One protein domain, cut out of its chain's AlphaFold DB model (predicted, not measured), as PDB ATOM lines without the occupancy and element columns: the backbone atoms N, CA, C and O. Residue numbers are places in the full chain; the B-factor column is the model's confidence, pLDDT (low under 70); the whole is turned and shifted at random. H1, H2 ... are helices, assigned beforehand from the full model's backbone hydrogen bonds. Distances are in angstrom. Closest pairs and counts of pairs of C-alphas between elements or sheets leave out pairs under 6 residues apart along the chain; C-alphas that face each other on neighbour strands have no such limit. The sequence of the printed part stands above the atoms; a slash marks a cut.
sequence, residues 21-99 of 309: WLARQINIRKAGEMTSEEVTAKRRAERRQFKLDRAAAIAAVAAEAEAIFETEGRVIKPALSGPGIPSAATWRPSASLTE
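AT A GLANCE: This is residues 21 to 99 of the 309 residues of the protein "tRNA-splicing endonuclease subunit Sen2" of Termitomyces sp. J132 (UniProt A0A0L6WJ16). A single long helix, H2, makes the long axis of a rod, with the short helix H1 set off at its first end. After H2, residues 73 to 99, with no named element, fold back beside it past its middle. The printed part has 79 residues with two named helices, H1 then H2, no named strand, and the class all helix. It is extended, with a radius of gyration of the C-alphas of 19.6 A and spans of 64 by 22 by 17 A.

IN THESE COORDINATES: H1, residues 21 to 30, begins at C-alpha 21 (123.035, 219.097, 195.964) and is 14.0 A long. H2, residues 36 to 72, is 53.8 A from first to last C-alpha and ends at C-alpha 72 (167.210, 177.689, 208.416).

HOW THE PARTS SIT: H1 and H2 are apart, joined by a tight link of 5 residues. In both helices every O i to N i+4 pair is within hydrogen-bond range.

THE WHOLE: The C-alphas of Leu 22 and Gly 73, the two farthest apart, are 64.2 A apart. The printed part has no cut. Mean pLDDT of the printed part is 73.5; 23 residues are under 70, among them 78 to 84 and 93 to 99.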
ATOM      1  N   TRP A  21     122.327 218.442 197.061       85.00
ATOM      2  CA  TRP A  21     123.035 219.097 195.964       85.00
ATOM      3  C   TRP A  21     123.515 220.493 196.357       85.00
ATOM      4  O   TRP A  21     124.696 220.789 196.188       85.00
ATOM      5  N   LEU A  22     122.645 221.311 196.962       82.94
ATOM      6  CA  LEU A  22     123.026 222.653 197.400       82.94
ATOM      7  C   LEU A  22     124.143 222.595 198.447       82.94
ATOM      8  O   LEU A  22     125.131 223.314 198.335       82.94
ATOM      9  N   ALA A  23     124.024 221.693 199.427       82.75
ATOM     10  CA  ALA A  23     125.060 221.489 200.437       82.75
ATOM     11  C   ALA A  23     126.394 221.073 199.794       82.75
ATOM     12  O   ALA A  23     127.428 221.648 200.115       82.75
ATOM     13  N   ARG A  24     126.371 220.155 198.816       80.31
ATOM     14  CA  ARG A  24     127.559 219.757 198.040       80.31
ATOM     15  C   ARG A  24     128.187 220.947 197.312       80.31
ATOM     16  O   ARG A  24     129.395 221.129 197.398       80.31
ATOM     17  N   GLN A  25     127.392 221.782 196.641       82.62
ATOM     18  CA  GLN A  25     127.896 222.970 195.938       82.62
ATOM     19  C   GLN A  25     128.486 224.015 196.889       82.62
ATOM     20  O   GLN A  25     129.545 224.578 196.614       82.62
ATOM     21  N   ILE A  26     127.847 224.235 198.038       83.31
ATOM     22  CA  ILE A  26     128.378 225.116 199.081       83.31
ATOM     23  C   ILE A  26     129.696 224.559 199.621       83.31
ATOM     24  O   ILE A  26     130.649 225.316 199.760       83.31
ATOM     25  N   ASN A  27     129.788 223.253 199.873       79.50
ATOM     26  CA  ASN A  27     131.005 222.621 200.381       79.50
ATOM     27  C   ASN A  27     132.149 222.652 199.368       79.50
ATOM     28  O   ASN A  27     133.286 222.892 199.759       79.50
ATOM     29  N   ILE A  28     131.858 222.499 198.073       78.75
ATOM     30  CA  ILE A  28     132.847 222.696 197.006       78.75
ATOM     31  C   ILE A  28     133.367 224.141 197.014       78.75
ATOM     32  O   ILE A  28     134.565 224.352 196.857       78.75
ATOM     33  N   ARG A  29     132.491 225.134 197.242       77.62
ATOM     34  CA  ARG A  29     132.888 226.551 197.325       77.62
ATOM     35  C   ARG A  29     133.561 226.940 198.651       77.62
ATOM     36  O   ARG A  29     134.322 227.898 198.659       77.62
ATOM     37  N   LYS A  30     133.254 226.266 199.768       69.94
ATOM     38  CA  LYS A  30     133.649 226.688 201.133       69.94
ATOM     39  C   LYS A  30     134.534 225.707 201.913       69.94
ATOM     40  O   LYS A  30     134.902 226.034 203.034       69.94
ATOM     41  N   ALA A  31     134.860 224.531 201.377       61.00
ATOM     42  CA  ALA A  31     135.701 223.505 202.016       61.00
ATOM     43  C   ALA A  31     135.362 223.196 203.503       61.00
ATOM     44  O   ALA A  31     136.254 222.901 204.292       61.00
ATOM     45  N   GLY A  32     134.084 223.297 203.908       60.53
ATOM     46  CA  GLY A  32     133.708 223.435 205.326       60.53
ATOM     47  C   GLY A  32     133.023 222.231 205.992       60.53
ATOM     48  O   GLY A  32     133.528 221.711 206.984       60.53
ATOM     49  N   GLU A  33     131.853 221.797 205.510       58.72
ATOM     50  CA  GLU A  33     131.017 220.793 206.199       58.72
ATOM     51  C   GLU A  33     130.916 219.495 205.377       58.72
ATOM     52  O   GLU A  33     130.972 219.546 204.159       58.72
ATOM     53  N   MET A  34     130.796 218.314 205.999       60.44
ATOM     54  CA  MET A  34     130.714 217.044 205.249       60.44
ATOM     55  C   MET A  34     129.268 216.597 205.016       60.44
ATOM     56  O   MET A  34     128.485 216.483 205.960       60.44
ATOM     57  N   THR A  35     128.926 216.241 203.778       71.69
ATOM     58  CA  THR A  35     127.621 215.638 203.451       71.69
ATOM     59  C   THR A  35     127.530 214.167 203.884       71.69
ATOM     60  O   THR A  35     128.538 213.489 204.091       71.69
ATOM     61  N   SER A  36     126.318 213.609 204.018       62.59
ATOM     62  CA  SER A  36     126.115 212.210 204.446       62.59
ATOM     63  C   SER A  36     126.753 211.182 203.492       62.59
ATOM     64  O   SER A  36     127.233 210.119 203.919       62.59
ATOM     65  N   GLU A  37     126.844 211.515 202.202       64.19
ATOM     66  CA  GLU A  37     127.571 210.735 201.197       64.19
ATOM     67  C   GLU A  37     129.094 210.827 201.380       64.19
ATOM     68  O   GLU A  37     129.769 209.796 201.339       64.19
ATOM     69  N   GLU A  38     129.638 212.013 201.669       74.81
ATOM     70  CA  GLU A  38     131.064 212.218 201.970       74.81
ATOM     71  C   GLU A  38     131.489 211.500 203.252       74.81
ATOM     72  O   GLU A  38     132.514 210.818 203.267       74.81
ATOM     73  N   VAL A  39     130.658 211.528 204.300       74.38
ATOM     74  CA  VAL A  39     130.876 210.730 205.518       74.38
ATOM     75  C   VAL A  39     130.954 209.242 205.172       74.38
ATOM     76  O   VAL A  39     131.806 208.506 205.680       74.38
ATOM     77  N   THR A  40     130.087 208.776 204.273       71.19
ATOM     78  CA  THR A  40     130.110 207.388 203.805       71.19
ATOM     79  C   THR A  40     131.365 207.096 202.975       71.19
ATOM     80  O   THR A  40     131.953 206.021 203.120       71.19
ATOM     81  N   ALA A  41     131.808 208.031 202.133       75.12
ATOM     82  CA  ALA A  41     133.030 207.917 201.342       75.12
ATOM     83  C   ALA A  41     134.284 207.865 202.228       75.12
ATOM     84  O   ALA A  41     135.122 206.984 202.031       75.12
ATOM     85  N   LYS A  42     134.357 208.711 203.262       79.56
ATOM     86  CA  LYS A  42     135.427 208.708 204.266       79.56
ATOM     87  C   LYS A  42     135.492 207.376 205.008       79.56
ATOM     88  O   LYS A  42     136.526 206.715 204.990       79.56
ATOM     89  N   ARG A  43     134.351 206.888 205.513       76.44
ATOM     90  CA  ARG A  43     134.255 205.552 206.135       76.44
ATOM     91  C   ARG A  43     134.700 204.433 205.185       76.44
ATOM     92  O   ARG A  43     135.280 203.439 205.617       76.44
ATOM     93  N   ARG A  44     134.421 204.546 203.879       78.38
ATOM     94  CA  ARG A  44     134.889 203.578 202.867       78.38
ATOM     95  C   ARG A  44     136.391 203.689 202.607       78.38
ATOM     96  O   ARG A  44     137.016 202.659 202.364       78.38
ATOM     97  N   ALA A  45     136.966 204.888 202.631       79.31
ATOM     98  CA  ALA A  45     138.408 205.100 202.514       79.31
ATOM     99  C   ALA A  45     139.150 204.488 203.709       79.31
ATOM    100  O   ALA A  45     140.030 203.659 203.501       79.31
ATOM    101  N   GLU A  46     138.688 204.758 204.930       83.69
ATOM    102  CA  GLU A  46     139.235 204.175 206.165       83.69
ATOM    103  C   GLU A  46     139.182 202.639 206.137       83.69
ATOM    104  O   GLU A  46     140.176 201.967 206.391       83.69
ATOM    105  N   ARG A  47     138.048 202.050 205.722       80.06
ATOM    106  CA  ARG A  47     137.930 200.587 205.563       80.06
ATOM    107  C   ARG A  47     138.866 200.016 204.497       80.06
ATOM    108  O   ARG A  47     139.289 198.869 204.631       80.06
ATOM    109  N   ARG A  48     139.139 200.754 203.415       81.38
ATOM    110  CA  ARG A  48     140.103 200.329 202.385       81.38
ATOM    111  C   ARG A  48     141.522 200.367 202.936       81.38
ATOM    112  O   ARG A  48     142.237 199.392 202.753       81.38
ATOM    113  N   GLN A  49     141.878 201.429 203.652       84.25
ATOM    114  CA  GLN A  49     143.188 201.575 204.278       84.25
ATOM    115  C   GLN A  49     143.430 200.476 205.314       84.25
ATOM    116  O   GLN A  49     144.414 199.760 205.207       84.25
ATOM    117  N   PHE A  50     142.455 200.200 206.185       83.69
ATOM    118  CA  PHE A  50     142.525 199.065 207.109       83.69
ATOM    119  C   PHE A  50     142.789 197.726 206.401       83.69
ATOM    120  O   PHE A  50     143.589 196.916 206.865       83.69
ATOM    121  N   LYS A  51     142.124 197.472 205.264       83.88
ATOM    122  CA  LYS A  51     142.349 196.246 204.483       83.88
ATOM    123  C   LYS A  51     143.745 196.203 203.863       83.88
ATOM    124  O   LYS A  51     144.335 195.128 203.848       83.88
ATOM    125  N   LEU A  52     144.244 197.333 203.362       83.12
ATOM    126  CA  LEU A  52     145.587 197.443 202.791       83.12
ATOM    127  C   LEU A  52     146.659 197.236 203.863       83.12
ATOM    128  O   LEU A  52     147.515 196.380 203.679       83.12
ATOM    129  N   ASP A  53     146.555 197.918 205.003       85.12
ATOM    130  CA  ASP A  53     147.511 197.802 206.111       85.12
ATOM    131  C   ASP A  53     147.536 196.377 206.669       85.12
ATOM    132  O   ASP A  53     148.596 195.800 206.911       85.12
ATOM    133  N   ARG A  54     146.356 195.759 206.819       83.12
ATOM    134  CA  ARG A  54     146.251 194.363 207.247       83.12
ATOM    135  C   ARG A  54     146.849 193.401 206.218       83.12
ATOM    136  O   ARG A  54     147.500 192.440 206.616       83.12
ATOM    137  N   ALA A  55     146.639 193.634 204.922       85.12
ATOM    138  CA  ALA A  55     147.227 192.815 203.863       85.12
ATOM    139  C   ALA A  55     148.755 192.967 203.808       85.12
ATOM    140  O   ALA A  55     149.451 191.963 203.687       85.12
ATOM    141  N   ALA A  56     149.271 194.189 203.968       86.06
ATOM    142  CA  ALA A  56     150.702 194.474 204.027       86.06
ATOM    143  C   ALA A  56     151.365 193.802 205.239       86.06
ATOM    144  O   ALA A  56     152.401 193.164 205.087       86.06
ATOM    145  N   ALA A  57     150.735 193.858 206.417       84.31
ATOM    146  CA  ALA A  57     151.228 193.173 207.613       84.31
ATOM    147  C   ALA A  57     151.247 191.643 207.445       84.31
ATOM    148  O   ALA A  57     152.213 190.991 207.824       84.31
ATOM    149  N   ILE A  58     150.206 191.061 206.835       83.62
ATOM    150  CA  ILE A  58     150.178 189.622 206.526       83.62
ATOM    151  C   ILE A  58     151.272 189.256 205.513       83.62
ATOM    152  O   ILE A  58     151.932 188.235 205.682       83.62
ATOM    153  N   ALA A  59     151.487 190.085 204.486       84.69
ATOM    154  CA  ALA A  59     152.536 189.871 203.492       84.69
ATOM    155  C   ALA A  59     153.944 189.966 204.104       84.69
ATOM    156  O   ALA A  59     154.797 189.157 203.762       84.69
ATOM    157  N   ALA A  60     154.171 190.888 205.044       84.75
ATOM    158  CA  ALA A  60     155.435 190.996 205.774       84.75
ATOM    159  C   ALA A  60     155.712 189.745 206.623       84.75
ATOM    160  O   ALA A  60     156.785 189.162 206.518       84.75
ATOM    161  N   VAL A  61     154.715 189.262 207.377       84.06
ATOM    162  CA  VAL A  61     154.832 188.014 208.157       84.06
ATOM    163  C   VAL A  61     155.078 186.801 207.250       84.06
ATOM    164  O   VAL A  61     155.809 185.886 207.623       84.06
ATOM    165  N   ALA A  62     154.477 186.775 206.056       82.81
ATOM    166  CA  ALA A  62     154.728 185.724 205.073       82.81
ATOM    167  C   ALA A  62     156.159 185.790 204.511       82.81
ATOM    168  O   ALA A  62     156.828 184.764 204.472       82.81
ATOM    169  N   ALA A  63     156.651 186.983 204.160       83.69
ATOM    170  CA  ALA A  63     158.016 187.184 203.674       83.69
ATOM    171  C   ALA A  63     159.073 186.829 204.737       83.69
ATOM    172  O   ALA A  63     160.087 186.215 204.422       83.69
ATOM    173  N   GLU A  64     158.822 187.154 206.010       83.00
ATOM    174  CA  GLU A  64     159.677 186.731 207.127       83.00
ATOM    175  C   GLU A  64     159.694 185.203 207.279       83.00
ATOM    176  O   GLU A  64     160.755 184.610 207.474       83.00
ATOM    177  N   ALA A  65     158.540 184.540 207.142       79.56
ATOM    178  CA  ALA A  65     158.464 183.081 207.184       79.56
ATOM    179  C   ALA A  65     159.202 182.417 206.003       79.56
ATOM    180  O   ALA A  65     159.848 181.388 206.203       79.56
ATOM    181  N   GLU A  66     159.141 183.005 204.805       80.50
ATOM    182  CA  GLU A  66     159.900 182.557 203.627       80.50
ATOM    183  C   GLU A  66     161.413 182.735 203.830       80.50
ATOM    184  O   GLU A  66     162.171 181.793 203.605       80.50
ATOM    185  N   ALA A  67     161.860 183.876 204.363       82.38
ATOM    186  CA  ALA A  67     163.275 184.122 204.650       82.38
ATOM    187  C   ALA A  67     163.843 183.159 205.711       82.38
ATOM    188  O   ALA A  67     164.974 182.675 205.587       82.38
ATOM    189  N   ILE A  68     163.064 182.836 206.750       80.25
ATOM    190  CA  ILE A  68     163.460 181.842 207.764       80.25
ATOM    191  C   ILE A  68     163.490 180.431 207.159       80.25
ATOM    192  O   ILE A  68     164.372 179.632 207.479       80.25
ATOM    193  N   PHE A  69     162.569 180.116 206.245       77.06
ATOM    194  CA  PHE A  69     162.591 178.846 205.526       77.06
ATOM    195  C   PHE A  69     163.840 178.705 204.642       77.06
ATOM    196  O   PHE A  69     164.473 177.652 204.661       77.06
ATOM    197  N   GLU A  70     164.231 179.753 203.918       76.81
ATOM    198  CA  GLU A  70     165.422 179.740 203.057       76.81
ATOM    199  C   GLU A  70     166.738 179.648 203.842       76.81
ATOM    200  O   GLU A  70     167.665 178.961 203.416       76.81
ATOM    201  N   THR A  71     166.830 180.318 204.992       79.31
ATOM    202  CA  THR A  71     168.068 180.382 205.791       79.31
ATOM    203  C   THR A  71     168.242 179.200 206.746       79.31
ATOM    204  O   THR A  71     169.357 178.704 206.903       79.31
ATOM    205  N   GLU A  72     167.162 178.722 207.370       76.62
ATOM    206  CA  GLU A  72     167.210 177.689 208.416       76.62
ATOM    207  C   GLU A  72     166.554 176.360 207.996       76.62
ATOM    208  O   GLU A  72     166.583 175.386 208.751       76.62
ATOM    209  N   GLY A  73     165.928 176.292 206.812       70.94
ATOM    210  CA  GLY A  73     165.219 175.100 206.321       70.94
ATOM    211  C   GLY A  73     163.970 174.737 207.134       70.94
ATOM    212  O   GLY A  73     163.410 173.647 206.977       70.94
ATOM    213  N   ARG A  74     163.533 175.618 208.045       71.06
ATOM    214  CA  ARG A  74     162.451 175.357 208.997       71.06
ATOM    215  C   ARG A  74     161.124 175.879 208.457       71.06
ATOM    216  O   ARG A  74     160.959 177.069 208.225       71.06
ATOM    217  N   VAL A  75     160.143 174.992 208.300       70.12
ATOM    218  CA  VAL A  75     158.798 175.377 207.842       70.12
ATOM    219  C   VAL A  75     158.032 176.044 208.986       70.12
ATOM    220  O   VAL A  75     157.565 175.368 209.908       70.12
ATOM    221  N   ILE A  76     157.868 177.364 208.915       70.88
ATOM    222  CA  ILE A  76     157.002 178.133 209.817       70.88
ATOM    223  C   ILE A  76     155.703 178.451 209.077       70.88
ATOM    224  O   ILE A  76     155.715 178.985 207.973       70.88
ATOM    225  N   LYS A  77     154.558 178.118 209.680       70.12
ATOM    226  CA  LYS A  77     153.249 178.498 209.134       70.12
ATOM    227  C   LYS A  77     153.009 179.988 209.423       70.12
ATOM    228  O   LYS A  77     152.976 180.335 210.606       70.12
ATOM    229  N   PRO A  78     152.800 180.847 208.407       64.44
ATOM    230  CA  PRO A  78     152.539 182.266 208.630       64.44
ATOM    231  C   PRO A  78     151.280 182.451 209.480       64.44
ATOM    232  O   PRO A  78     150.211 181.919 209.161       64.44
ATOM    233  N   ALA A  79     151.393 183.185 210.585       67.69
ATOM    234  CA  ALA A  79     150.254 183.463 211.447       67.69
ATOM    235  C   ALA A  79     149.336 184.503 210.780       67.69
ATOM    236  O   ALA A  79     149.763 185.609 210.477       67.69
ATOM    237  N   LEU A  80     148.056 184.171 210.583       65.12
ATOM    238  CA  LEU A  80     147.041 185.078 210.009       65.12
ATOM    239  C   LEU A  80     146.393 186.009 211.055       65.12
ATOM    240  O   LEU A  80     145.513 186.815 210.735       65.12
ATOM    241  N   SER A  81     146.794 185.861 212.318       60.16
ATOM    242  CA  SER A  81     146.332 186.637 213.466       60.16
ATOM    243  C   SER A  81     147.420 186.631 214.542       60.16
ATOM    244  O   SER A  81     148.020 185.587 214.797       60.16
ATOM    245  N   GLY A  82     147.685 187.780 215.161       67.38
ATOM    246  CA  GLY A  82     148.732 187.942 216.170       67.38
ATOM    247  C   GLY A  82     149.032 189.418 216.458       67.38
ATOM    248  O   GLY A  82     148.474 190.288 215.789       67.38
ATOM    249  N   PRO A  83     149.909 189.721 217.433       64.31
ATOM    250  CA  PRO A  83     150.203 191.093 217.861       64.31
ATOM    251  C   PRO A  83     150.779 192.005 216.759       64.31
ATOM    252  O   PRO A  83     150.666 193.219 216.879       64.31
ATOM    253  N   GLY A  84     151.341 191.443 215.680       65.94
ATOM    254  CA  GLY A  84     151.853 192.189 214.521       65.94
ATOM    255  C   GLY A  84     150.840 192.464 213.398       65.94
ATOM    256  O   GLY A  84     151.162 193.191 212.465       65.94
ATOM    257  N   ILE A  85     149.618 191.912 213.459       75.12
ATOM    258  CA  ILE A  85     148.576 192.130 212.439       75.12
ATOM    259  C   ILE A  85     147.475 193.014 213.038       75.12
ATOM    260  O   ILE A  85     146.843 192.613 214.020       75.12
ATOM    261  N   PRO A  86     147.190 194.198 212.461       73.44
ATOM    262  CA  PRO A  86     146.190 195.102 213.014       73.44
ATOM    263  C   PRO A  86     144.792 194.464 212.997       73.44
ATOM    264  O   PRO A  86     144.287 194.029 211.957       73.44
ATOM    265  N   SER A  87     144.149 194.428 214.166       74.94
ATOM    266  CA  SER A  87     142.746 194.032 214.322       74.94
ATOM    267  C   SER A  87     141.839 195.257 214.225       74.94
ATOM    268  O   SER A  87     142.272 196.383 214.458       74.94
ATOM    269  N   ALA A  88     140.552 195.047 213.940       68.56
ATOM    270  CA  ALA A  88     139.563 196.124 213.875       68.56
ATOM    271  C   ALA A  88     139.465 196.938 215.184       68.56
ATOM    272  O   ALA A  88     139.054 198.092 215.148       68.56
ATOM    273  N   ALA A  89     139.845 196.348 216.324       68.81
ATOM    274  CA  ALA A  89     139.861 197.011 217.628       68.81
ATOM    275  C   ALA A  89     141.153 197.804 217.917       68.81
ATOM    276  O   ALA A  89     141.131 198.718 218.737       68.81
ATOM    277  N   THR A  90     142.274 197.460 217.275       73.44
ATOM    278  CA  THR A  90     143.597 198.070 217.518       73.44
ATOM    279  C   THR A  90     144.070 198.978 216.390       73.44
ATOM    280  O   THR A  90     144.989 199.767 216.600       73.44
ATOM    281  N   TRP A  91     143.453 198.903 215.209       77.19
ATOM    282  CA  TRP A  91     143.802 199.764 214.087       77.19
ATOM    283  C   TRP A  91     143.377 201.209 214.350       77.19
ATOM    284  O   TRP A  91     142.212 201.498 214.631       77.19
ATOM    285  N   ARG A  92     144.336 202.123 214.222       73.75
ATOM    286  CA  ARG A  92     144.089 203.559 214.137       73.75
ATOM    287  C   ARG A  92     144.474 204.001 212.728       73.75
ATOM    288  O   ARG A  92     145.488 203.513 212.230       73.75
ATOM    289  N   PRO A  93     143.709 204.907 212.098       66.12
ATOM    290  CA  PRO A  93     144.132 205.509 210.845       66.12
ATOM    291  C   PRO A  93     145.533 206.087 211.033       66.12
ATOM    292  O   PRO A  93     145.757 206.824 211.998       66.12
ATOM    293  N   SER A  94     146.469 205.744 210.147       59.25
ATOM    294  CA  SER A  94     147.747 206.447 210.108       59.25
ATOM    295  C   SER A  94     147.434 207.910 209.827       59.25
ATOM    296  O   SER A  94     146.956 208.250 208.743       59.25
ATOM    297  N   ALA A  95     147.635 208.768 210.826       52.53
ATOM    298  CA  ALA A  95     147.601 210.207 210.648       52.53
ATOM    299  C   ALA A  95     148.860 210.594 209.868       52.53
ATOM    300  O   ALA A  95     149.856 211.020 210.437       52.53
ATOM    301  N   SER A  96     148.857 210.344 208.564       42.44
ATOM    302  CA  SER A  96     149.950 210.750 207.694       42.44
ATOM    303  C   SER A  96     149.414 211.040 206.299       42.44
ATOM    304  O   SER A  96     149.100 210.125 205.536       42.44
ATOM    305  N   LEU A  97     149.375 212.346 206.014       42.66
ATOM    306  CA  LEU A  97     149.298 212.998 204.706       42.66
ATOM    307  C   LEU A  97     147.914 213.056 204.046       42.66
ATOM    308  O   LEU A  97     147.672 212.597 202.934       42.66
ATOM    309  N   THR A  98     147.016 213.774 204.711       37.44
ATOM    310  CA  THR A  98     146.285 214.846 204.017       37.44
ATOM    311  C   THR A  98     146.378 216.117 204.856       37.44
ATOM    312  O   THR A  98     145.387 216.781 205.125       37.44
ATOM    313  N   GLU A  99     147.591 216.454 205.299       36.28
ATOM    314  CA  GLU A  99     147.933 217.870 205.329       36.28
ATOM    315  C   GLU A  99     147.977 218.267 203.858       36.28
ATOM    316  O   GLU A  99     148.887 217.904 203.112       36.28
TER     317      GLU A  99